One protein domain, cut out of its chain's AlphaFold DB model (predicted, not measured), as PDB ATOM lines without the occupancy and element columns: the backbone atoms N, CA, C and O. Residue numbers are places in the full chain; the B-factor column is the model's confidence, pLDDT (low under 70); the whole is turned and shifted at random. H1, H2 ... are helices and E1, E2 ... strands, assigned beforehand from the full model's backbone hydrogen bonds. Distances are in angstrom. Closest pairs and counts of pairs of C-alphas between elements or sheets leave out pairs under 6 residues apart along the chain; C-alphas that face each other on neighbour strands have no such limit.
ATOM      1  N   GLY A 199      65.354  -3.791  40.387       90.88
ATOM      2  CA  GLY A 199      65.351  -4.535  41.643       90.88
ATOM      3  C   GLY A 199      64.601  -5.861  41.505       90.88
ATOM      4  O   GLY A 199      63.867  -6.072  40.540       90.88
ATOM      5  N   ALA A 200      64.732  -6.744  42.499       87.50
ATOM      6  CA  ALA A 200      64.135  -8.082  42.462       87.50
ATOM      7  C   ALA A 200      62.623  -8.060  42.166       87.50
ATOM      8  O   ALA A 200      62.174  -8.746  41.254       87.50
ATOM      9  N   GLN A 201      61.859  -7.198  42.850       88.75
ATOM     10  CA  GLN A 201      60.409  -7.068  42.642       88.75
ATOM     11  C   GLN A 201      60.045  -6.566  41.233       88.75
ATOM     12  O   GLN A 201      59.054  -6.993  40.645       88.75
ATOM     13  N   GLU A 202      60.854  -5.668  40.672       93.12
ATOM     14  CA  GLU A 202      60.642  -5.128  39.326       93.12
ATOM     15  C   GLU A 202      60.939  -6.192  38.267       93.12
ATOM     16  O   GLU A 202      60.168  -6.340  37.321       93.12
ATOM     17  N   VAL A 203      62.008  -6.974  38.449       91.12
ATOM     18  CA  VAL A 203      62.312  -8.132  37.597       91.12
ATOM     19  C   VAL A 203      61.189  -9.163  37.671       91.12
ATOM     20  O   VAL A 203      60.720  -9.622  36.633       91.12
ATOM     21  N   ASP A 204      60.710  -9.472  38.875       89.81
ATOM     22  CA  ASP A 204      59.629 -10.431  39.097       89.81
ATOM     23  C   ASP A 204      58.332 -10.017  38.390       89.81
ATOM     24  O   ASP A 204      57.664 -10.859  37.798       89.81
ATOM     25  N   SER A 205      58.025  -8.715  38.349       91.31
ATOM     26  CA  SER A 205      56.859  -8.190  37.623       91.31
ATOM     27  C   SER A 205      56.940  -8.339  36.096       91.31
ATOM     28  O   SER A 205      55.919  -8.263  35.412       91.31
ATOM     29  N   LEU A 206      58.145  -8.544  35.551       90.12
ATOM     30  CA  LEU A 206      58.383  -8.763  34.122       90.12
ATOM     31  C   LEU A 206      58.434 -10.251  33.748       90.12
ATOM     32  O   LEU A 206      58.464 -10.582  32.561       90.12
ATOM     33  N   ILE A 207      58.462 -11.148  34.735       88.88
ATOM     34  CA  ILE A 207      58.476 -12.595  34.523       88.88
ATOM     35  C   ILE A 207      57.026 -13.085  34.352       88.88
ATOM     36  O   ILE A 207      56.156 -12.700  35.135       88.88
ATOM     37  N   PRO A 208      56.727 -13.939  33.350       87.06
ATOM     38  CA  PRO A 208      55.375 -14.448  33.140       87.06
ATOM     39  C   PRO A 208      54.804 -15.147  34.388       87.06
ATOM     40  O   PRO A 208      55.512 -15.960  35.002       87.06
ATOM     41  N   PRO A 209      53.528 -14.895  34.740       80.81
ATOM     42  CA  PRO A 209      52.877 -15.573  35.856       80.81
ATOM     43  C   PRO A 209      52.851 -17.090  35.617       80.81
ATOM     44  O   PRO A 209      52.656 -17.547  34.493       80.81
ATOM     45  N   GLY A 210      53.081 -17.875  36.674       74.38
ATOM     46  CA  GLY A 210      53.203 -19.340  36.593       74.38
ATOM     47  C   GLY A 210      54.626 -19.861  36.346       74.38
ATOM     48  O   GLY A 210      54.837 -21.072  36.289       74.38
ATOM     49  N   THR A 211      55.628 -18.979  36.237       77.81
ATOM     50  CA  THR A 211      57.040 -19.392  36.220       77.81
ATOM     51  C   THR A 211      57.433 -20.004  37.569       77.81
ATOM     52  O   THR A 211      57.220 -19.400  38.615       77.81
ATOM     53  N   ALA A 212      58.031 -21.199  37.554       68.31
ATOM     54  CA  ALA A 212      58.440 -21.889  38.780       68.31
ATOM     55  C   ALA A 212      59.458 -21.060  39.604       68.31
ATOM     56  O   ALA A 212      60.392 -20.515  39.002       68.31
ATOM     57  N   PRO A 213      59.379 -21.043  40.954       68.19
ATOM     58  CA  PRO A 213      60.248 -20.216  41.807       68.19
ATOM     59  C   PRO A 213      61.752 -20.403  41.562       68.19
ATOM     60  O   PRO A 213      62.503 -19.433  41.517       68.19
ATOM     61  N   ALA A 214      62.197 -21.641  41.319       63.62
ATOM     62  CA  ALA A 214      63.599 -21.927  41.003       63.62
ATOM     63  C   ALA A 214      64.051 -21.260  39.691       63.62
ATOM     64  O   ALA A 214      65.126 -20.674  39.616       63.62
ATOM     65  N   ARG A 215      63.199 -21.285  38.657       73.81
ATOM     66  CA  ARG A 215      63.482 -20.623  37.374       73.81
ATOM     67  C   ARG A 215      63.445 -19.103  37.519       73.81
ATOM     68  O   ARG A 215      64.250 -18.420  36.901       73.81
ATOM     69  N   GLN A 216      62.537 -18.582  38.337       80.50
ATOM     70  CA  GLN A 216      62.465 -17.157  38.649       80.50
ATOM     71  C   GLN A 216      63.745 -16.668  39.342       80.50
ATOM     72  O   GLN A 216      64.303 -15.651  38.936       80.50
ATOM     73  N   ALA A 217      64.260 -17.423  40.319       75.00
ATOM     74  CA  ALA A 217      65.528 -17.121  40.982       75.00
ATOM     75  C   ALA A 217      66.700 -17.066  39.986       75.00
ATOM     76  O   ALA A 217      67.419 -16.069  39.955       75.00
ATOM     77  N   VAL A 218      66.813 -18.066  39.106       76.62
ATOM     78  CA  VAL A 218      67.842 -18.099  38.055       76.62
ATOM     79  C   VAL A 218      67.716 -16.912  37.098       76.62
ATOM     80  O   VAL A 218      68.714 -16.285  36.767       76.62
ATOM     81  N   LEU A 219      66.504 -16.554  36.660       82.06
ATOM     82  CA  LEU A 219      66.288 -15.409  35.765       82.06
ATOM     83  C   LEU A 219      66.660 -14.071  36.422       82.06
ATOM     84  O   LEU A 219      67.221 -13.196  35.756       82.06
ATOM     85  N   ARG A 220      66.373 -13.906  37.720       83.69
ATOM     86  CA  ARG A 220      66.795 -12.721  38.481       83.69
ATOM     87  C   ARG A 220      68.310 -12.591  38.504       83.69
ATOM     88  O   ARG A 220      68.830 -11.529  38.176       83.69
ATOM     89  N   GLU A 221      68.997 -13.674  38.838       80.50
ATOM     90  CA  GLU A 221      70.452 -13.686  38.936       80.50
ATOM     91  C   GLU A 221      71.118 -13.516  37.564       80.50
ATOM     92  O   GLU A 221      71.933 -12.615  37.378       80.50
ATOM     93  N   ALA A 222      70.700 -14.299  36.566       79.94
ATOM     94  CA  ALA A 222      71.249 -14.270  35.212       79.94
ATOM     95  C   ALA A 222      71.046 -12.922  34.502       79.94
ATOM     96  O   ALA A 222      71.870 -12.529  33.675       79.94
ATOM     97  N   SER A 223      69.953 -12.211  34.804       86.00
ATOM     98  CA  SER A 223      69.708 -10.878  34.247       86.00
ATOM     99  C   SER A 223      70.449  -9.768  34.981       86.00
ATOM    100  O   SER A 223      70.643  -8.709  34.388       86.00
ATOM    101  N   ALA A 224      70.825  -9.968  36.251       84.12
ATOM    102  CA  ALA A 224      71.378  -8.934  37.128       84.12
ATOM    103  C   ALA A 224      70.576  -7.609  37.084       84.12
ATOM    104  O   ALA A 224      71.137  -6.516  37.145       84.12
ATOM    105  N   GLY A 225      69.251  -7.695  36.901       87.38
ATOM    106  CA  GLY A 225      68.373  -6.529  36.772       87.38
ATOM    107  C   GLY A 225      68.406  -5.825  35.407       87.38
ATOM    108  O   GLY A 225      67.779  -4.776  35.253       87.38
ATOM    109  N   ASN A 226      69.100  -6.364  34.400       88.00
ATOM    110  CA  ASN A 226      69.100  -5.845  33.032       88.00
ATOM    111  C   ASN A 226      67.861  -6.357  32.255       88.00
ATOM    112  O   ASN A 226      67.778  -7.552  31.948       88.00
ATOM    113  N   PRO A 227      66.907  -5.479  31.875       89.00
ATOM    114  CA  PRO A 227      65.674  -5.892  31.197       89.00
ATOM    115  C   PRO A 227      65.910  -6.559  29.836       89.00
ATOM    116  O   PRO A 227      65.173  -7.466  29.451       89.00
ATOM    117  N   GLY A 228      66.926  -6.111  29.093       84.69
ATOM    118  CA  GLY A 228      67.278  -6.671  27.792       84.69
ATOM    119  C   GLY A 228      67.747  -8.118  27.906       84.69
ATOM    120  O   GLY A 228      67.270  -8.966  27.153       84.69
ATOM    121  N   VAL A 229      68.607  -8.396  28.892       82.69
ATOM    122  CA  VAL A 229      69.098  -9.749  29.198       82.69
ATOM    123  C   VAL A 229      67.952 -10.635  29.687       82.69
ATOM    124  O   VAL A 229      67.765 -11.734  29.167       82.69
ATOM    125  N   LEU A 230      67.118 -10.142  30.610       86.50
ATOM    126  CA  LEU A 230      65.937 -10.869  31.090       86.50
ATOM    127  C   LEU A 230      65.024 -11.296  29.934       86.50
ATOM    128  O   LEU A 230      64.651 -12.463  29.829       86.50
ATOM    129  N   ARG A 231      64.688 -10.363  29.035       84.06
ATOM    130  CA  ARG A 231      63.831 -10.641  27.875       84.06
ATOM    131  C   ARG A 231      64.449 -11.688  26.951       84.06
ATOM    132  O   ARG A 231      63.736 -12.562  26.467       84.06
ATOM    133  N   ALA A 232      65.759 -11.612  26.742       78.31
ATOM    134  CA  ALA A 232      66.527 -12.589  25.981       78.31
ATOM    135  C   ALA A 232      66.369 -14.014  26.550       78.31
ATOM    136  O   ALA A 232      66.025 -14.941  25.815       78.31
ATOM    137  N   PHE A 233      66.528 -14.184  27.865       77.88
ATOM    138  CA  PHE A 233      66.346 -15.478  28.534       77.88
ATOM    139  C   PHE A 233      64.892 -15.963  28.553       77.88
ATOM    140  O   PHE A 233      64.633 -17.159  28.395       77.88
ATOM    141  N   LEU A 234      63.928 -15.053  28.720       80.62
ATOM    142  CA  LEU A 234      62.503 -15.384  28.652       80.62
ATOM    143  C   LEU A 234      62.112 -15.915  27.265       80.62
ATOM    144  O   LEU A 234      61.367 -16.888  27.174       80.62
ATOM    145  N   GLN A 235      62.656 -15.323  26.198       76.31
ATOM    146  CA  GLN A 235      62.429 -15.778  24.824       76.31
ATOM    147  C   GLN A 235      63.089 -17.137  24.552       76.31
ATOM    148  O   GLN A 235      62.436 -18.028  24.005       76.31
ATOM    149  N   ALA A 236      64.337 -17.315  25.000       68.38
ATOM    150  CA  ALA A 236      65.106 -18.550  24.843       68.38
ATOM    151  C   ALA A 236      64.445 -19.765  25.516       68.38
ATOM    152  O   ALA A 236      64.445 -20.871  24.987       68.38
ATOM    153  N   GLY A 237      63.839 -19.570  26.688       58.25
ATOM    154  CA  GLY A 237      63.216 -20.650  27.450       58.25
ATOM    155  C   GLY A 237      61.764 -20.969  27.071       58.25
ATOM    156  O   GLY A 237      61.100 -21.660  27.849       58.25
ATOM    157  N   SER A 238      61.249 -20.442  25.951       50.50
ATOM    158  CA  SER A 238      59.924 -20.799  25.410       50.50
ATOM    159  C   SER A 238      59.979 -21.959  24.402       50.50
ATOM    160  O   SER A 238      58.957 -22.574  24.105       50.50
ATOM    161  N   THR A 239      61.175 -22.335  23.932       38.06
ATOM    162  CA  THR A 239      61.351 -23.421  22.961       38.06
ATOM    163  C   THR A 239      61.462 -24.794  23.644       38.06
ATOM    164  O   THR A 239      62.507 -25.204  24.146       38.06
ATOM    165  N   ALA A 240      60.337 -25.509  23.639       32.50
ATOM    166  CA  ALA A 240      60.184 -26.969  23.560       32.50
ATOM    167  C   ALA A 240      60.645 -27.914  24.697       32.50
ATOM    168  O   ALA A 240      60.238 -29.071  24.648       32.50
ATOM    169  N   SER A 241      61.410 -27.516  25.724       35.97
ATOM    170  CA  SER A 241      61.889 -28.504  26.727       35.97
ATOM    171  C   SER A 241      61.366 -28.368  28.160       35.97
ATOM    172  O   SER A 241      61.606 -29.270  28.957       35.97
ATOM    173  N   GLY A 242      60.652 -27.297  28.526       39.19
ATOM    174  CA  GLY A 242      60.070 -27.135  29.876       39.19
ATOM    175  C   GLY A 242      61.074 -27.136  31.046       39.19
ATOM    176  O   GLY A 242      60.676 -26.959  32.197       39.19
ATOM    177  N   ARG A 243      62.375 -27.306  30.781       52.53
ATOM    178  CA  ARG A 243      63.442 -27.334  31.781       52.53
ATOM    179  C   ARG A 243      63.928 -25.909  32.038       52.53
ATOM    180  O   ARG A 243      64.183 -25.151  31.107       52.53
ATOM    181  N   GLY A 244      64.007 -25.532  33.311       53.16
ATOM    182  CA  GLY A 244      64.733 -24.331  33.726       53.16
ATOM    183  C   GLY A 244      66.221 -24.650  33.806       53.16
ATOM    184  O   GLY A 244      66.567 -25.729  34.283       53.16
ATOM    185  N   TYR A 245      67.065 -23.735  33.337       58.94
ATOM    186  CA  TYR A 245      68.515 -23.852  33.465       58.94
ATOM    187  C   TYR A 245      68.945 -23.635  34.919       58.94
ATOM    188  O   TYR A 245      68.351 -22.800  35.601       58.94
ATOM    189  N   GLY A 246      69.953 -24.366  35.393       64.44
ATOM    190  CA  GLY A 246      70.671 -24.023  36.629       64.44
ATOM    191  C   GLY A 246      71.694 -22.900  36.399       64.44
ATOM    192  O   GLY A 246      72.091 -22.658  35.262       64.44
ATOM    193  N   MET A 247      72.164 -22.225  37.456       65.94
ATOM    194  CA  MET A 247      73.195 -21.180  37.303       65.94
ATOM    195  C   MET A 247      74.520 -21.730  36.765       65.94
ATOM    196  O   MET A 247      75.124 -21.102  35.898       65.94
ATOM    197  N   ASP A 248      74.929 -22.926  37.183       66.94
ATOM    198  CA  ASP A 248      76.134 -23.568  36.644       66.94
ATOM    199  C   ASP A 248      75.977 -23.937  35.165       66.94
ATOM    200  O   ASP A 248      76.906 -23.743  34.385       66.94
ATOM    201  N   GLU A 249      74.784 -24.374  34.741       69.12
ATOM    202  CA  GLU A 249      74.480 -24.607  33.320       69.12
ATOM    203  C   GLU A 249      74.555 -23.308  32.502       69.12
ATOM    204  O   GLU A 249      74.950 -23.326  31.340       69.12
ATOM    205  N   LEU A 250      74.200 -22.167  33.098       73.88
ATOM    206  CA  LEU A 250      74.270 -20.868  32.434       73.88
ATOM    207  C   LEU A 250      75.685 -20.282  32.387       73.88
ATOM    208  O   LEU A 250      76.021 -19.597  31.420       73.88
ATOM    209  N   ARG A 251      76.503 -20.514  33.420       75.69
ATOM    210  CA  ARG A 251      77.831 -19.901  33.585       75.69
ATOM    211  C   ARG A 251      78.965 -20.766  33.054       75.69
ATOM    212  O   ARG A 251      79.774 -20.298  32.264       75.69
ATOM    213  N   ILE A 252      79.006 -22.031  33.448       75.00
ATOM    214  CA  ILE A 252      80.015 -22.994  32.992       75.00
ATOM    215  C   ILE A 252      79.461 -23.764  31.791       75.00
ATOM    216  O   ILE A 252      80.171 -23.998  30.817       75.00
ATOM    217  N   GLY A 253      78.167 -24.089  31.846       76.25
ATOM    218  CA  GLY A 253      77.468 -24.922  30.880       76.25
ATOM    219  C   GLY A 253      77.223 -24.289  29.505       76.25
ATOM    220  O   GLY A 253      77.650 -23.164  29.236       76.25
ATOM    221  N   VAL A 254      76.484 -24.992  28.638       77.06
ATOM    222  CA  VAL A 254      76.071 -24.465  27.330       77.06
ATOM    223  C   VAL A 254      75.025 -23.373  27.534       77.06
ATOM    224  O   VAL A 254      73.919 -23.669  28.000       77.06
ATOM    225  N   PRO A 255      75.320 -22.120  27.147       78.00
ATOM    226  CA  PRO A 255      74.355 -21.046  27.280       78.00
ATOM    227  C   PRO A 255      73.156 -21.298  26.347       78.00
ATOM    228  O   PRO A 255      73.328 -21.827  25.242       78.00
ATOM    229  N   PRO A 256      71.928 -20.924  26.737       74.31
ATOM    230  CA  PRO A 256      70.755 -21.121  25.895       74.31
ATOM    231  C   PRO A 256      70.834 -20.290  24.615       74.31
ATOM    232  O   PRO A 256      71.483 -19.247  24.574       74.31
ATOM    233  N   VAL A 257      70.145 -20.732  23.561       75.12
ATOM    234  CA  VAL A 257      70.040 -19.946  22.325       75.12
ATOM    235  C   VAL A 257      69.205 -18.707  22.609       75.12
ATOM    236  O   VAL A 257      68.011 -18.807  22.879       75.12
ATOM    237  N   VAL A 258      69.825 -17.534  22.527       71.62
ATOM    238  CA  VAL A 258      69.154 -16.254  22.749       71.62
ATOM    239  C   VAL A 258      68.887 -15.574  21.399       71.62
ATOM    240  O   VAL A 258      69.839 -15.171  20.721       71.62
ATOM    241  N   PRO A 259      67.616 -15.400  20.989       61.56
ATOM    242  CA  PRO A 259      67.283 -14.659  19.776       61.56
ATOM    243  C   PRO A 259      67.853 -13.234  19.814       61.56
ATOM    244  O   PRO A 259      67.705 -12.516  20.800       61.56
ATOM    245  N   GLY A 260      68.531 -12.820  18.743       59.09
ATOM    246  CA  GLY A 260      69.137 -11.487  18.639       59.09
ATOM    247  C   GLY A 260      70.460 -11.299  19.394       59.09
ATOM    248  O   GLY A 260      71.147 -10.316  19.130       59.09
ATOM    249  N   ALA A 261      70.888 -12.244  20.246       61.03
ATOM    250  CA  ALA A 261      72.235 -12.213  20.833       61.03
ATOM    251  C   ALA A 261      73.337 -12.360  19.772       61.03
ATOM    252  O   ALA A 261      74.417 -11.804  19.924       61.03
ATOM    253  N   LEU A 262      73.038 -13.028  18.654       52.59
ATOM    254  CA  LEU A 262      73.930 -13.156  17.494       52.59
ATOM    255  C   LEU A 262      74.244 -11.815  16.804       52.59
ATOM    256  O   LEU A 262      75.188 -11.743  16.021       52.59
ATOM    257  N   ALA A 263      73.462 -10.760  17.066       54.91
ATOM    258  CA  ALA A 263      73.740  -9.411  16.571       54.91
ATOM    259  C   ALA A 263      74.723  -8.640  17.475       54.91
ATOM    260  O   ALA A 263      75.247  -7.599  17.077       54.91
ATOM    261  N   VAL A 264      74.990  -9.136  18.690       52.81
ATOM    262  CA  VAL A 264      75.962  -8.547  19.615       52.81
ATOM    263  C   VAL A 264      77.367  -8.842  19.088       52.81
ATOM    264  O   VAL A 264      77.743  -9.997  18.940       52.81
ATOM    265  N   GLY A 265      78.139  -7.797  18.783       52.12
ATOM    266  CA  GLY A 265      79.512  -7.946  18.283       52.12
ATOM    267  C   GLY A 265      79.654  -8.038  16.759       52.12
ATOM    268  O   GLY A 265      80.760  -8.255  16.279       52.12
ATOM    269  N   GLN A 266      78.588  -7.812  15.977       50.25
ATOM    270  CA  GLN A 266      78.716  -7.661  14.513       50.25
ATOM    271  C   GLN A 266      79.368  -6.329  14.086       50.25
ATOM    272  O   GLN A 266      79.650  -6.127  12.906       50.25
ATOM    273  N   ASN A 267      79.675  -5.436  15.033       54.91
ATOM    274  CA  ASN A 267      80.503  -4.263  14.772       54.91
ATOM    275  C   ASN A 267      81.986  -4.660  14.756       54.91
ATOM    276  O   ASN A 267      82.538  -4.957  15.808       54.91
ATOM    277  N   ARG A 268      82.602  -4.629  13.566       69.69
ATOM    278  CA  ARG A 268      84.049  -4.476  13.280       69.69
ATOM    279  C   ARG A 268      85.057  -5.262  14.150       69.69
ATOM    280  O   ARG A 268      86.199  -4.826  14.240       69.69
ATOM    281  N   LEU A 269      84.695  -6.399  14.748       85.06
ATOM    282  CA  LEU A 269      85.685  -7.242  15.424       85.06
ATOM    283  C   LEU A 269      86.647  -7.847  14.403       85.06
ATOM    284  O   LEU A 269      86.228  -8.329  13.343       85.06
ATOM    285  N   THR A 270      87.931  -7.875  14.742       91.00
ATOM    286  CA  THR A 270      88.925  -8.590  13.950       91.00
ATOM    287  C   THR A 270      88.638 -10.099  13.966       91.00
ATOM    288  O   THR A 270      88.061 -10.624  14.929       91.00
ATOM    289  N   PRO A 271      89.067 -10.855  12.936       91.94
ATOM    290  CA  PRO A 271      88.955 -12.315  12.949       91.94
ATOM    291  C   PRO A 271      89.612 -12.955  14.183       91.94
ATOM    292  O   PRO A 271      89.132 -13.973  14.679       91.94
ATOM    293  N   LEU A 272      90.681 -12.334  14.701       94.44
ATOM    294  CA  LEU A 272      91.363 -12.766  15.917       94.44
ATOM    295  C   LEU A 272      90.479 -12.581  17.157       94.44
ATOM    296  O   LEU A 272      90.254 -13.551  17.877       94.44
ATOM    297  N   ALA A 273      89.953 -11.375  17.394       93.44
ATOM    298  CA  ALA A 273      89.095 -11.102  18.547       93.44
ATOM    299  C   ALA A 273      87.812 -11.938  18.521       93.44
ATOM    300  O   ALA A 273      87.378 -12.444  19.556       93.44
ATOM    301  N   ARG A 274      87.241 -12.167  17.332       92.62
ATOM    302  CA  ARG A 274      86.094 -13.065  17.169       92.62
ATOM    303  C   ARG A 274      86.426 -14.503  17.573       92.62
ATOM    304  O   ARG A 274      85.667 -15.095  18.334       92.62
ATOM    305  N   LEU A 275      87.553 -15.050  17.117       94.12
ATOM    306  CA  LEU A 275      87.988 -16.397  17.506       94.12
ATOM    307  C   LEU A 275      88.244 -16.496  19.019       94.12
ATOM    308  O   LEU A 275      87.846 -17.477  19.645       94.12
ATOM    309  N   VAL A 276      88.864 -15.474  19.617       96.44
ATOM    310  CA  VAL A 276      89.080 -15.390  21.071       96.44
ATOM    311  C   VAL A 276      87.746 -15.356  21.822       96.44
ATOM    312  O   VAL A 276      87.596 -16.073  22.808       96.44
ATOM    313  N   ALA A 277      86.749 -14.610  21.339       93.56
ATOM    314  CA  ALA A 277      85.416 -14.567  21.940       93.56
ATOM    315  C   ALA A 277      84.675 -15.909  21.833       93.56
ATOM    316  O   ALA A 277      84.055 -16.345  22.803       93.56
ATOM    317  N   GLU A 278      84.754 -16.588  20.685       94.00
ATOM    318  CA  GLU A 278      84.179 -17.925  20.492       94.00
ATOM    319  C   GLU A 278      84.852 -18.956  21.420       94.00
ATOM    320  O   GLU A 278      84.168 -19.758  22.060       94.00
ATOM    321  N   ALA A 279      86.180 -18.896  21.571       96.12
ATOM    322  CA  ALA A 279      86.938 -19.765  22.470       96.12
ATOM    323  C   ALA A 279      86.641 -19.491  23.952       96.12
ATOM    324  O   ALA A 279      86.419 -20.430  24.716       96.12
ATOM    325  N   ALA A 280      86.557 -18.220  24.346       94.81
ATOM    326  CA  ALA A 280      86.122 -17.803  25.674       94.81
ATOM    327  C   ALA A 280      84.691 -18.260  25.984       94.81
ATOM    328  O   ALA A 280      84.414 -18.754  27.076       94.81
ATOM    329  N   ALA A 281      83.780 -18.167  25.011       93.06
ATOM    330  CA  ALA A 281      82.399 -18.595  25.188       93.06
ATOM    331  C   ALA A 281      82.295 -20.103  25.465       93.06
ATOM    332  O   ALA A 281      81.482 -20.515  26.300       93.06
ATOM    333  N   VAL A 282      83.146 -20.904  24.809       93.81
ATOM    334  CA  VAL A 282      83.291 -22.339  25.084       93.81
ATOM    335  C   VAL A 282      83.950 -22.585  26.438       93.81
ATOM    336  O   VAL A 282      83.459 -23.451  27.144       93.81
ATOM    337  N   ALA A 283      84.997 -21.847  26.821       92.06
ATOM    338  CA  ALA A 283      85.756 -22.062  28.062       92.06
ATOM    339  C   ALA A 283      84.928 -21.905  29.357       92.06
ATOM    340  O   ALA A 283      85.246 -22.543  30.360       92.06
ATOM    341  N   GLY A 284      83.871 -21.086  29.338       88.12
ATOM    342  CA  GLY A 284      82.986 -20.847  30.487       88.12
ATOM    343  C   GLY A 284      82.970 -19.383  30.934       88.12
ATOM    344  O   GLY A 284      83.540 -18.523  30.276       88.12
ATOM    345  N   ASP A 285      82.286 -19.086  32.037       85.75
ATOM    346  CA  ASP A 285      82.236 -17.768  32.685       85.75
ATOM    347  C   ASP A 285      82.288 -17.934  34.223       85.75
ATOM    348  O   ASP A 285      81.327 -18.453  34.804       85.75
ATOM    349  N   PRO A 286      83.361 -17.489  34.910       89.44
ATOM    350  CA  PRO A 286      84.544 -16.814  34.363       89.44
ATOM    351  C   PRO A 286      85.530 -17.784  33.684       89.44
ATOM    352  O   PRO A 286      85.459 -19.005  33.868       89.44
ATOM    353  N   PHE A 287      86.469 -17.227  32.918       91.12
ATOM    354  CA  PHE A 287      87.526 -17.947  32.205       91.12
ATOM    355  C   PHE A 287      88.898 -17.271  32.362       91.12
ATOM    356  O   PHE A 287      88.995 -16.072  32.616       91.12
ATOM    357  N   GLU A 288      89.961 -18.049  32.157       91.44
ATOM    358  CA  GLU A 288      91.353 -17.576  32.163       91.44
ATOM    359  C   GLU A 288      91.940 -17.555  30.739       91.44
ATOM    360  O   GLU A 288      91.599 -18.432  29.930       91.44
ATOM    361  N   PRO A 289      92.858 -16.616  30.415       93.81
ATOM    362  CA  PRO A 289      93.480 -16.509  29.093       93.81
ATOM    363  C   PRO A 289      94.132 -17.805  28.619       93.81
ATOM    364  O   PRO A 289      94.030 -18.148  27.444       93.81
ATOM    365  N   ASP A 290      94.750 -18.560  29.523       92.31
ATOM    366  CA  ASP A 290      95.502 -19.753  29.147       92.31
ATOM    367  C   ASP A 290      94.578 -20.920  28.745       92.31
ATOM    368  O   ASP A 290      94.940 -21.755  27.909       92.31
ATOM    369  N   VAL A 291      93.363 -20.977  29.307       93.44
ATOM    370  CA  VAL A 291      92.319 -21.912  28.857       93.44
ATOM    371  C   VAL A 291      91.827 -21.481  27.479       93.44
ATOM    372  O   VAL A 291      91.737 -22.311  26.578       93.44
ATOM    373  N   VAL A 292      91.595 -20.182  27.271       96.38
ATOM    374  CA  VAL A 292      91.204 -19.637  25.960       96.38
ATOM    375  C   VAL A 292      92.276 -19.889  24.898       96.38
ATOM    376  O   VAL A 292      91.932 -20.255  23.779       96.38
ATOM    377  N   ALA A 293      93.560 -19.783  25.241       96.38
ATOM    378  CA  ALA A 293      94.682 -20.104  24.359       96.38
ATOM    379  C   ALA A 293      94.645 -21.562  23.893       96.38
ATOM    380  O   ALA A 293      94.740 -21.834  22.691       96.38
ATOM    381  N   ALA A 294      94.409 -22.492  24.822       95.62
ATOM    382  CA  ALA A 294      94.246 -23.903  24.494       95.62
ATOM    383  C   ALA A 294      92.999 -24.150  23.626       95.62
ATOM    384  O   ALA A 294      93.079 -24.848  22.617       95.62
ATOM    385  N   VAL A 295      91.857 -23.535  23.953       96.62
ATOM    386  CA  VAL A 295      90.630 -23.671  23.155       96.62
ATOM    387  C   VAL A 295      90.786 -23.050  21.765       96.62
ATOM    388  O   VAL A 295      90.305 -23.629  20.797       96.62
ATOM    389  N   ALA A 296      91.468 -21.920  21.614       96.38
ATOM    390  CA  ALA A 296      91.640 -21.245  20.329       96.38
ATOM    391  C   ALA A 296      92.800 -21.801  19.482       96.38
ATOM    392  O   ALA A 296      92.881 -21.463  18.303       96.38
ATOM    393  N   HIS A 297      93.686 -22.630  20.055       95.69
ATOM    394  CA  HIS A 297      94.986 -22.982  19.462       95.69
ATOM    395  C   HIS A 297      95.817 -21.742  19.096       95.69
ATOM    396  O   HIS A 297      96.391 -21.637  18.012       95.69
ATOM    397  N   LEU A 298      95.875 -20.782  20.015       97.25
ATOM    398  CA  LEU A 298      96.638 -19.552  19.846       97.25
ATOM    399  C   LEU A 298      97.718 -19.445  20.916       97.25
ATOM    400  O   LEU A 298      97.534 -19.889  22.045       97.25
ATOM    401  N   ALA A 299      98.830 -18.801  20.567       96.25
ATOM    402  CA  ALA A 299      99.805 -18.367  21.557       96.25
ATOM    403  C   ALA A 299      99.190 -17.286  22.460       96.25
ATOM    404  O   ALA A 299      98.445 -16.425  21.981       96.25
ATOM    405  N   GLU A 300      99.552 -17.301  23.743       93.56
ATOM    406  CA  GLU A 300      99.006 -16.397  24.761       93.56
ATOM    407  C   GLU A 300      99.043 -14.907  24.357       93.56
ATOM    408  O   GLU A 300      98.001 -14.261  24.467       93.56
ATOM    409  N   PRO A 301     100.124 -14.352  23.762       96.25
ATOM    410  CA  PRO A 301     100.139 -12.942  23.360       96.25
ATOM    411  C   PRO A 301      99.038 -12.564  22.359       96.25
ATOM    412  O   PRO A 301      98.513 -11.453  22.397       96.25
ATOM    413  N   ARG A 302      98.643 -13.489  21.471       97.69
ATOM    414  CA  ARG A 302      97.544 -13.252  20.519       97.69
ATOM    415  C   ARG A 302      96.180 -13.292  21.199       97.69
ATOM    416  O   ARG A 302      95.275 -12.585  20.767       97.69
ATOM    417  N   VAL A 303      96.033 -14.120  22.232       97.00
ATOM    418  CA  VAL A 303      94.814 -14.157  23.047       97.00
ATOM    419  C   VAL A 303      94.667 -12.857  23.814       97.00
ATOM    420  O   VAL A 303      93.606 -12.253  23.731       97.00
ATOM    421  N   LEU A 304      95.727 -12.391  24.481       95.56
ATOM    422  CA  LEU A 304      95.715 -11.127  25.223       95.56
ATOM    423  C   LEU A 304      95.339  -9.947  24.314       95.56
ATOM    424  O   LEU A 304      94.410  -9.217  24.639       95.56
ATOM    425  N   ALA A 305      95.935  -9.850  23.119       95.62
ATOM    426  CA  ALA A 305      95.563  -8.825  22.139       95.62
ATOM    427  C   ALA A 305      94.077  -8.898  21.723       95.62
ATOM    428  O   ALA A 305      93.414  -7.874  21.572       95.62
ATOM    429  N   GLY A 306      93.532 -10.109  21.556       95.19
ATOM    430  CA  GLY A 306      92.106 -10.293  21.289       95.19
ATOM    431  C   GLY A 306      91.218  -9.921  22.483       95.19
ATOM    432  O   GLY A 306      90.152  -9.347  22.287       95.19
ATOM    433  N   LEU A 307      91.646 -10.212  23.717       94.38
ATOM    434  CA  LEU A 307      90.925  -9.829  24.934       94.38
ATOM    435  C   LEU A 307      90.880  -8.307  25.107       94.38
ATOM    436  O   LEU A 307      89.820  -7.791  25.454       94.38
ATOM    437  N   ASP A 308      91.967  -7.594  24.807       92.00
ATOM    438  CA  ASP A 308      92.014  -6.126  24.848       92.00
ATOM    439  C   ASP A 308      91.001  -5.502  23.879       92.00
ATOM    440  O   ASP A 308      90.249  -4.601  24.257       92.00
ATOM    441  N   GLU A 309      90.895  -6.038  22.658       90.50
ATOM    442  CA  GLU A 309      89.880  -5.607  21.690       90.50
ATOM    443  C   GLU A 309      88.453  -5.871  22.208       90.50
ATOM    444  O   GLU A 309      87.574  -5.014  22.104       90.50
ATOM    445  N   LEU A 310      88.210  -7.031  22.829       91.00
ATOM    446  CA  LEU A 310      86.903  -7.374  23.404       91.00
ATOM    447  C   LEU A 310      86.547  -6.523  24.635       91.00
ATOM    448  O   LEU A 310      85.367  -6.227  24.854       91.00
ATOM    449  N   LEU A 311      87.535  -6.121  25.435       88.81
ATOM    450  CA  LEU A 311      87.368  -5.180  26.544       88.81
ATOM    451  C   LEU A 311      87.053  -3.774  26.025       88.81
ATOM    452  O   LEU A 311      86.116  -3.149  26.524       88.81
ATOM    453  N   ALA A 312      87.770  -3.316  24.995       83.31
ATOM    454  CA  ALA A 312      87.521  -2.040  24.325       83.31
ATOM    455  C   ALA A 312      86.133  -1.997  23.662       83.31
ATOM    456  O   ALA A 312      85.453  -0.977  23.701       83.31
ATOM    457  N   ALA A 313      85.660  -3.127  23.127       80.38
ATOM    458  CA  ALA A 313      84.304  -3.278  22.593       80.38
ATOM    459  C   ALA A 313      83.213  -3.421  23.681       80.38
ATOM    460  O   ALA A 313      82.025  -3.568  23.364       80.38
ATOM    461  N   ASP A 314      83.589  -3.380  24.964       82.88
ATOM    462  CA  ASP A 314      82.711  -3.541  26.126       82.88
ATOM    463  C   ASP A 314      82.009  -4.915  26.198       82.88
ATOM    464  O   ASP A 314      80.923  -5.044  26.759       82.88
ATOM    465  N   LEU A 315      82.598  -5.963  25.616       86.44
ATOM    466  CA  LEU A 315      82.020  -7.315  25.585       86.44
ATOM    467  C   LEU A 315      82.440  -8.165  26.792       86.44
ATOM    468  O   LEU A 315      81.700  -9.064  27.204       86.44
ATOM    469  N   LEU A 316      83.593  -7.845  27.381       89.75
ATOM    470  CA  LEU A 316      84.145  -8.511  28.557       89.75
ATOM    471  C   LEU A 316      84.259  -7.565  29.764       89.75
ATOM    472  O   LEU A 316      84.167  -6.335  29.669       89.75
ATOM    473  N   ARG A 317      84.462  -8.169  30.933       87.88
ATOM    474  CA  ARG A 317      84.821  -7.519  32.194       87.88
ATOM    475  C   ARG A 317      86.013  -8.265  32.791       87.88
ATOM    476  O   ARG A 317      86.011  -9.496  32.804       87.88
ATOM    477  N   SER A 318      86.997  -7.524  33.295       86.69
ATOM    478  CA  SER A 318      88.045  -8.097  34.144       86.69
ATOM    479  C   SER A 318      87.442  -8.431  35.501       86.69
ATOM    480  O   SER A 318      86.713  -7.617  36.075       86.69
ATOM    481  N   GLU A 319      87.741  -9.614  36.015       78.75
ATOM    482  CA  GLU A 319      87.450  -9.956  37.399       78.75
ATOM    483  C   GLU A 319      88.513  -9.295  38.289       78.75
ATOM    484  O   GLU A 319      89.685  -9.222  37.923       78.75
ATOM    485  N   GLY A 320      88.110  -8.729  39.432       60.28
ATOM    486  CA  GLY A 320      89.011  -7.979  40.324       60.28
ATOM    487  C   GLY A 320      90.059  -8.840  41.044       60.28
ATOM    488  O   GLY A 320      90.828  -8.317  41.845       60.28
ATOM    489  N   VAL A 321      90.082 -10.150  40.782       53.56
ATOM    490  CA  VAL A 321      91.014 -11.123  41.355       53.56
ATOM    491  C   VAL A 321      91.749 -11.812  40.199       53.56
ATOM    492  O   VAL A 321      91.128 -12.179  39.206       53.56
ATOM    493  N   TRP A 322      93.078 -11.900  40.326       57.22
ATOM    494  CA  TRP A 322      94.075 -12.526  39.440       57.22
ATOM    495  C   TRP A 322      93.574 -13.198  38.140       57.22
ATOM    496  O   TRP A 322      92.939 -14.243  38.176       57.22
ATOM    497  N   ARG A 323      93.973 -12.629  36.985       78.19
ATOM    498  CA  ARG A 323      93.880 -13.171  35.601       78.19
ATOM    499  C   ARG A 323      92.497 -13.649  35.105       78.19
ATOM    500  O   ARG A 323      92.425 -14.171  33.994       78.19
ATOM    501  N   GLY A 324      91.411 -13.447  35.851       87.38
ATOM    502  CA  GLY A 324      90.058 -13.844  35.451       87.38
ATOM    503  C   GLY A 324      89.356 -12.833  34.536       87.38
ATOM    504  O   GLY A 324      89.367 -11.625  34.784       87.38
ATOM    505  N   PHE A 325      88.681 -13.332  33.500       92.44
ATOM    506  CA  PHE A 325      87.796 -12.555  32.633       92.44
ATOM    507  C   PHE A 325      86.406 -13.181  32.593       92.44
ATOM    508  O   PHE A 325      86.230 -14.394  32.714       92.44
ATOM    509  N   ARG A 326      85.394 -12.345  32.381       91.94
ATOM    510  CA  ARG A 326      84.016 -12.795  32.192       91.94
ATOM    511  C   ARG A 326      83.316 -12.005  31.110       91.94
ATOM    512  O   ARG A 326      83.692 -10.869  30.811       91.94
ATOM    513  N   PHE A 327      82.257 -12.578  30.554       89.31
ATOM    514  CA  PHE A 327      81.386 -11.823  29.667       89.31
ATOM    515  C   PHE A 327      80.648 -10.752  30.465       89.31
ATOM    516  O   PHE A 327      80.293 -10.954  31.629       89.31
ATOM    517  N   ARG A 328      80.411  -9.596  29.836       84.06
ATOM    518  CA  ARG A 328      79.610  -8.529  30.452       84.06
ATOM    519  C   ARG A 328      78.246  -9.055  30.900       84.06
ATOM    520  O   ARG A 328      77.768  -8.703  31.974       84.06
ATOM    521  N   ASP A 329      77.638  -9.888  30.067       81.19
ATOM    522  CA  ASP A 329      76.380 -10.560  30.343       81.19
ATOM    523  C   ASP A 329      76.327 -11.910  29.612       81.19
ATOM    524  O   ASP A 329      76.997 -12.129  28.599       81.19
ATOM    525  N   LEU A 330      75.512 -12.831  30.129       81.56
ATOM    526  CA  LEU A 330      75.402 -14.191  29.594       81.56
ATOM    527  C   LEU A 330      74.789 -14.246  28.185       81.56
ATOM    528  O   LEU A 330      74.976 -15.235  27.476       81.56
ATOM    529  N   ALA A 331      74.074 -13.201  27.755       80.38
ATOM    530  CA  ALA A 331      73.536 -13.139  26.401       80.38
ATOM    531  C   ALA A 331      74.658 -12.908  25.377       80.38
ATOM    532  O   ALA A 331      74.651 -13.547  24.327       80.38
ATOM    533  N   VAL A 332      75.663 -12.080  25.692       84.19
ATOM    534  CA  VAL A 332      76.867 -11.929  24.853       84.19
ATOM    535  C   VAL A 332      77.576 -13.276  24.686       84.19
ATOM    536  O   VAL A 332      77.861 -13.683  23.559       84.19
ATOM    537  N   ARG A 333      77.790 -14.005  25.793       88.75
ATOM    538  CA  ARG A 333      78.376 -15.356  25.770       88.75
ATOM    539  C   ARG A 333      77.580 -16.294  24.861       88.75
ATOM    540  O   ARG A 333      78.158 -16.968  24.010       88.75
ATOM    541  N   ALA A 334      76.253 -16.312  25.015       84.81
ATOM    542  CA  ALA A 334      75.357 -17.116  24.189       84.81
ATOM    543  C   ALA A 334      75.492 -16.794  22.693       84.81
ATOM    544  O   ALA A 334      75.518 -17.708  21.871       84.81
ATOM    545  N   GLY A 335      75.608 -15.508  22.348       84.38
ATOM    546  CA  GLY A 335      75.813 -15.045  20.978       84.38
ATOM    547  C   GLY A 335      77.061 -15.659  20.345       84.38
ATOM    548  O   GLY A 335      76.954 -16.335  19.324       84.38
ATOM    549  N   PHE A 336      78.228 -15.503  20.974       89.06
ATOM    550  CA  PHE A 336      79.478 -16.068  20.449       89.06
ATOM    551  C   PHE A 336      79.484 -17.599  20.443       89.06
ATOM    552  O   PHE A 336      79.909 -18.211  19.462       89.06
ATOM    553  N   TYR A 337      78.943 -18.231  21.487       89.62
ATOM    554  CA  TYR A 337      78.855 -19.688  21.549       89.62
ATOM    555  C   TYR A 337      78.047 -20.250  20.370       89.62
ATOM    556  O   TYR A 337      78.526 -21.129  19.656       89.62
ATOM    557  N   HIS A 338      76.846 -19.725  20.106       85.00
ATOM    558  CA  HIS A 338      75.980 -20.244  19.038       85.00
ATOM    559  C   HIS A 338      76.379 -19.780  17.634       85.00
ATOM    560  O   HIS A 338      76.057 -20.472  16.671       85.00
ATOM    561  N   ALA A 339      77.114 -18.670  17.504       83.81
ATOM    562  CA  ALA A 339      77.654 -18.205  16.222       83.81
ATOM    563  C   ALA A 339      78.780 -19.096  15.671       83.81
ATOM    564  O   ALA A 339      79.008 -19.108  14.460       83.81
ATOM    565  N   SER A 340      79.484 -19.827  16.538       86.81
ATOM    566  CA  SER A 340      80.575 -20.716  16.125       86.81
ATOM    567  C   SER A 340      80.070 -21.952  15.358       86.81
ATOM    568  O   SER A 340      78.907 -22.359  15.447       86.81
ATOM    569  N   GLY A 341      80.936 -22.582  14.565       86.31
ATOM    570  CA  GLY A 341      80.582 -23.801  13.830       86.31
ATOM    571  C   GLY A 341      80.438 -25.014  14.758       86.31
ATOM    572  O   GLY A 341      81.276 -25.225  15.631       86.31
TER     573      GLY A 341
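This is residues 199 to 341 of the 713 residues of the protein "Predicted ATPase" of Streptomyces yanglinensis (UniProt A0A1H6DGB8). Two helical lobes stand end to end with one helix between them: H1, H2 and H3 make one lobe, with the short H4 beside H2, and H5, H6 and H7 make the other, their centres forming a triangle. H8, the last helix, sits in the middle and bridges the lobes by touching H3 and H5, while the small hairpin of E1 and E2 packs near H5 and H7, and a long stretch, residues 252 to 270, crosses from one lobe to the other. The printed part has 143 residues with eight named helices and two named strands, in the order H1 H2 H3 H4 H5 H6 H7 E1 E2 H8; the sheet, in the order E1 - E2, is antiparallel, and the class is mostly helix. The whole is compact, with a radius of gyration of the C-alphas of 15.5 A, yet elongated in outline, with spans of 49 by 32 by 24 A.

H1, residues 200 to 206, touches H2, residues 213 to 223, about perpendicular at 81 degrees; their closest C-alphas are those of Val 203 and Arg 220, 6.5 A apart. H2 touches H3, residues 227 to 236, at a steep tilt of 52 degrees, opposite ways, closest at the C-alphas of Ser 223 and Leu 230, 4.9 A apart. H4, residues 247 to 251, only just touches H2, with 3 pairs of C-alphas within 8 A, the closest being those of Val 218 and Met 247 at 6.2 A. H5, residues 271 to 283, is apart from H1, H2, H3 and H4. H5 touches H6, residues 289 to 296, about perpendicular at 76 degrees, with the C-alphas of Ala 279 and Ala 296 closest at 5.4 A. With residues 272 to 277 alone, H5 touches H7, residues 300 to 312, about perpendicular at 85 degrees; the closest C-alphas, of Ala 273 and Gly 306, are 4.2 A apart. H7 touches H6 with residues 300 to 304 alone, about perpendicular at 78 degrees, and the C-alphas of Ala 293 and Glu 300 are closest at 5.7 A. E1, residues 316 to 318, and E2, residues 325 to 327, form an antiparallel hairpin at 148 degrees, with N 317 and O 326 within hydrogen-bond range at 2.8 A and N 326 and O 317 at 2.9 A. H5 and E2 are near each other, with 6 pairs of C-alphas within 10 A. The closest C-alphas of H7 and E1, those of Leu 310 and Leu 316, are 6.0 A apart. H8, residues 330 to 339, touches H5 at a steep tilt of 66 degrees, opposite ways, with the C-alphas of Glu 278 and Phe 336 closest at 5.1 A. H8 also touches H3 at a steep tilt of 46 degrees, the same way, with the C-alphas of Val 229 and Ala 331 closest at 6.2 A. In H1 to H8 every O i to N i+4 pair is within hydrogen-bond range.

H1 begins at C-alpha 200, (64.135, -8.082, 42.462), and measures 10.2 A from first to last C-alpha. H2 measures 15.3 A, H3 14.2 A and the short H4 6.1 A. H5 starts at C-alpha 271, (88.955, -12.315, 12.949), and measures 18.3 A. H6 measures 10.1 A and H7 18.4 A. E1 measures 6.8 A and E2 7.1 A. H8, 14.1 A long, ends at C-alpha 339, (77.654, -18.205, 16.222).

The two C-alphas farthest apart, those of Gly 210 and Pro 301, are 49.2 A apart. The printed part has no cut. The link from H4 to H5, 19 residues, is long. The mean pLDDT of the printed part of this model is 80.7; residues 212 to 214, 236 to 249, 259 to 268 and 320 to 322 are under 70.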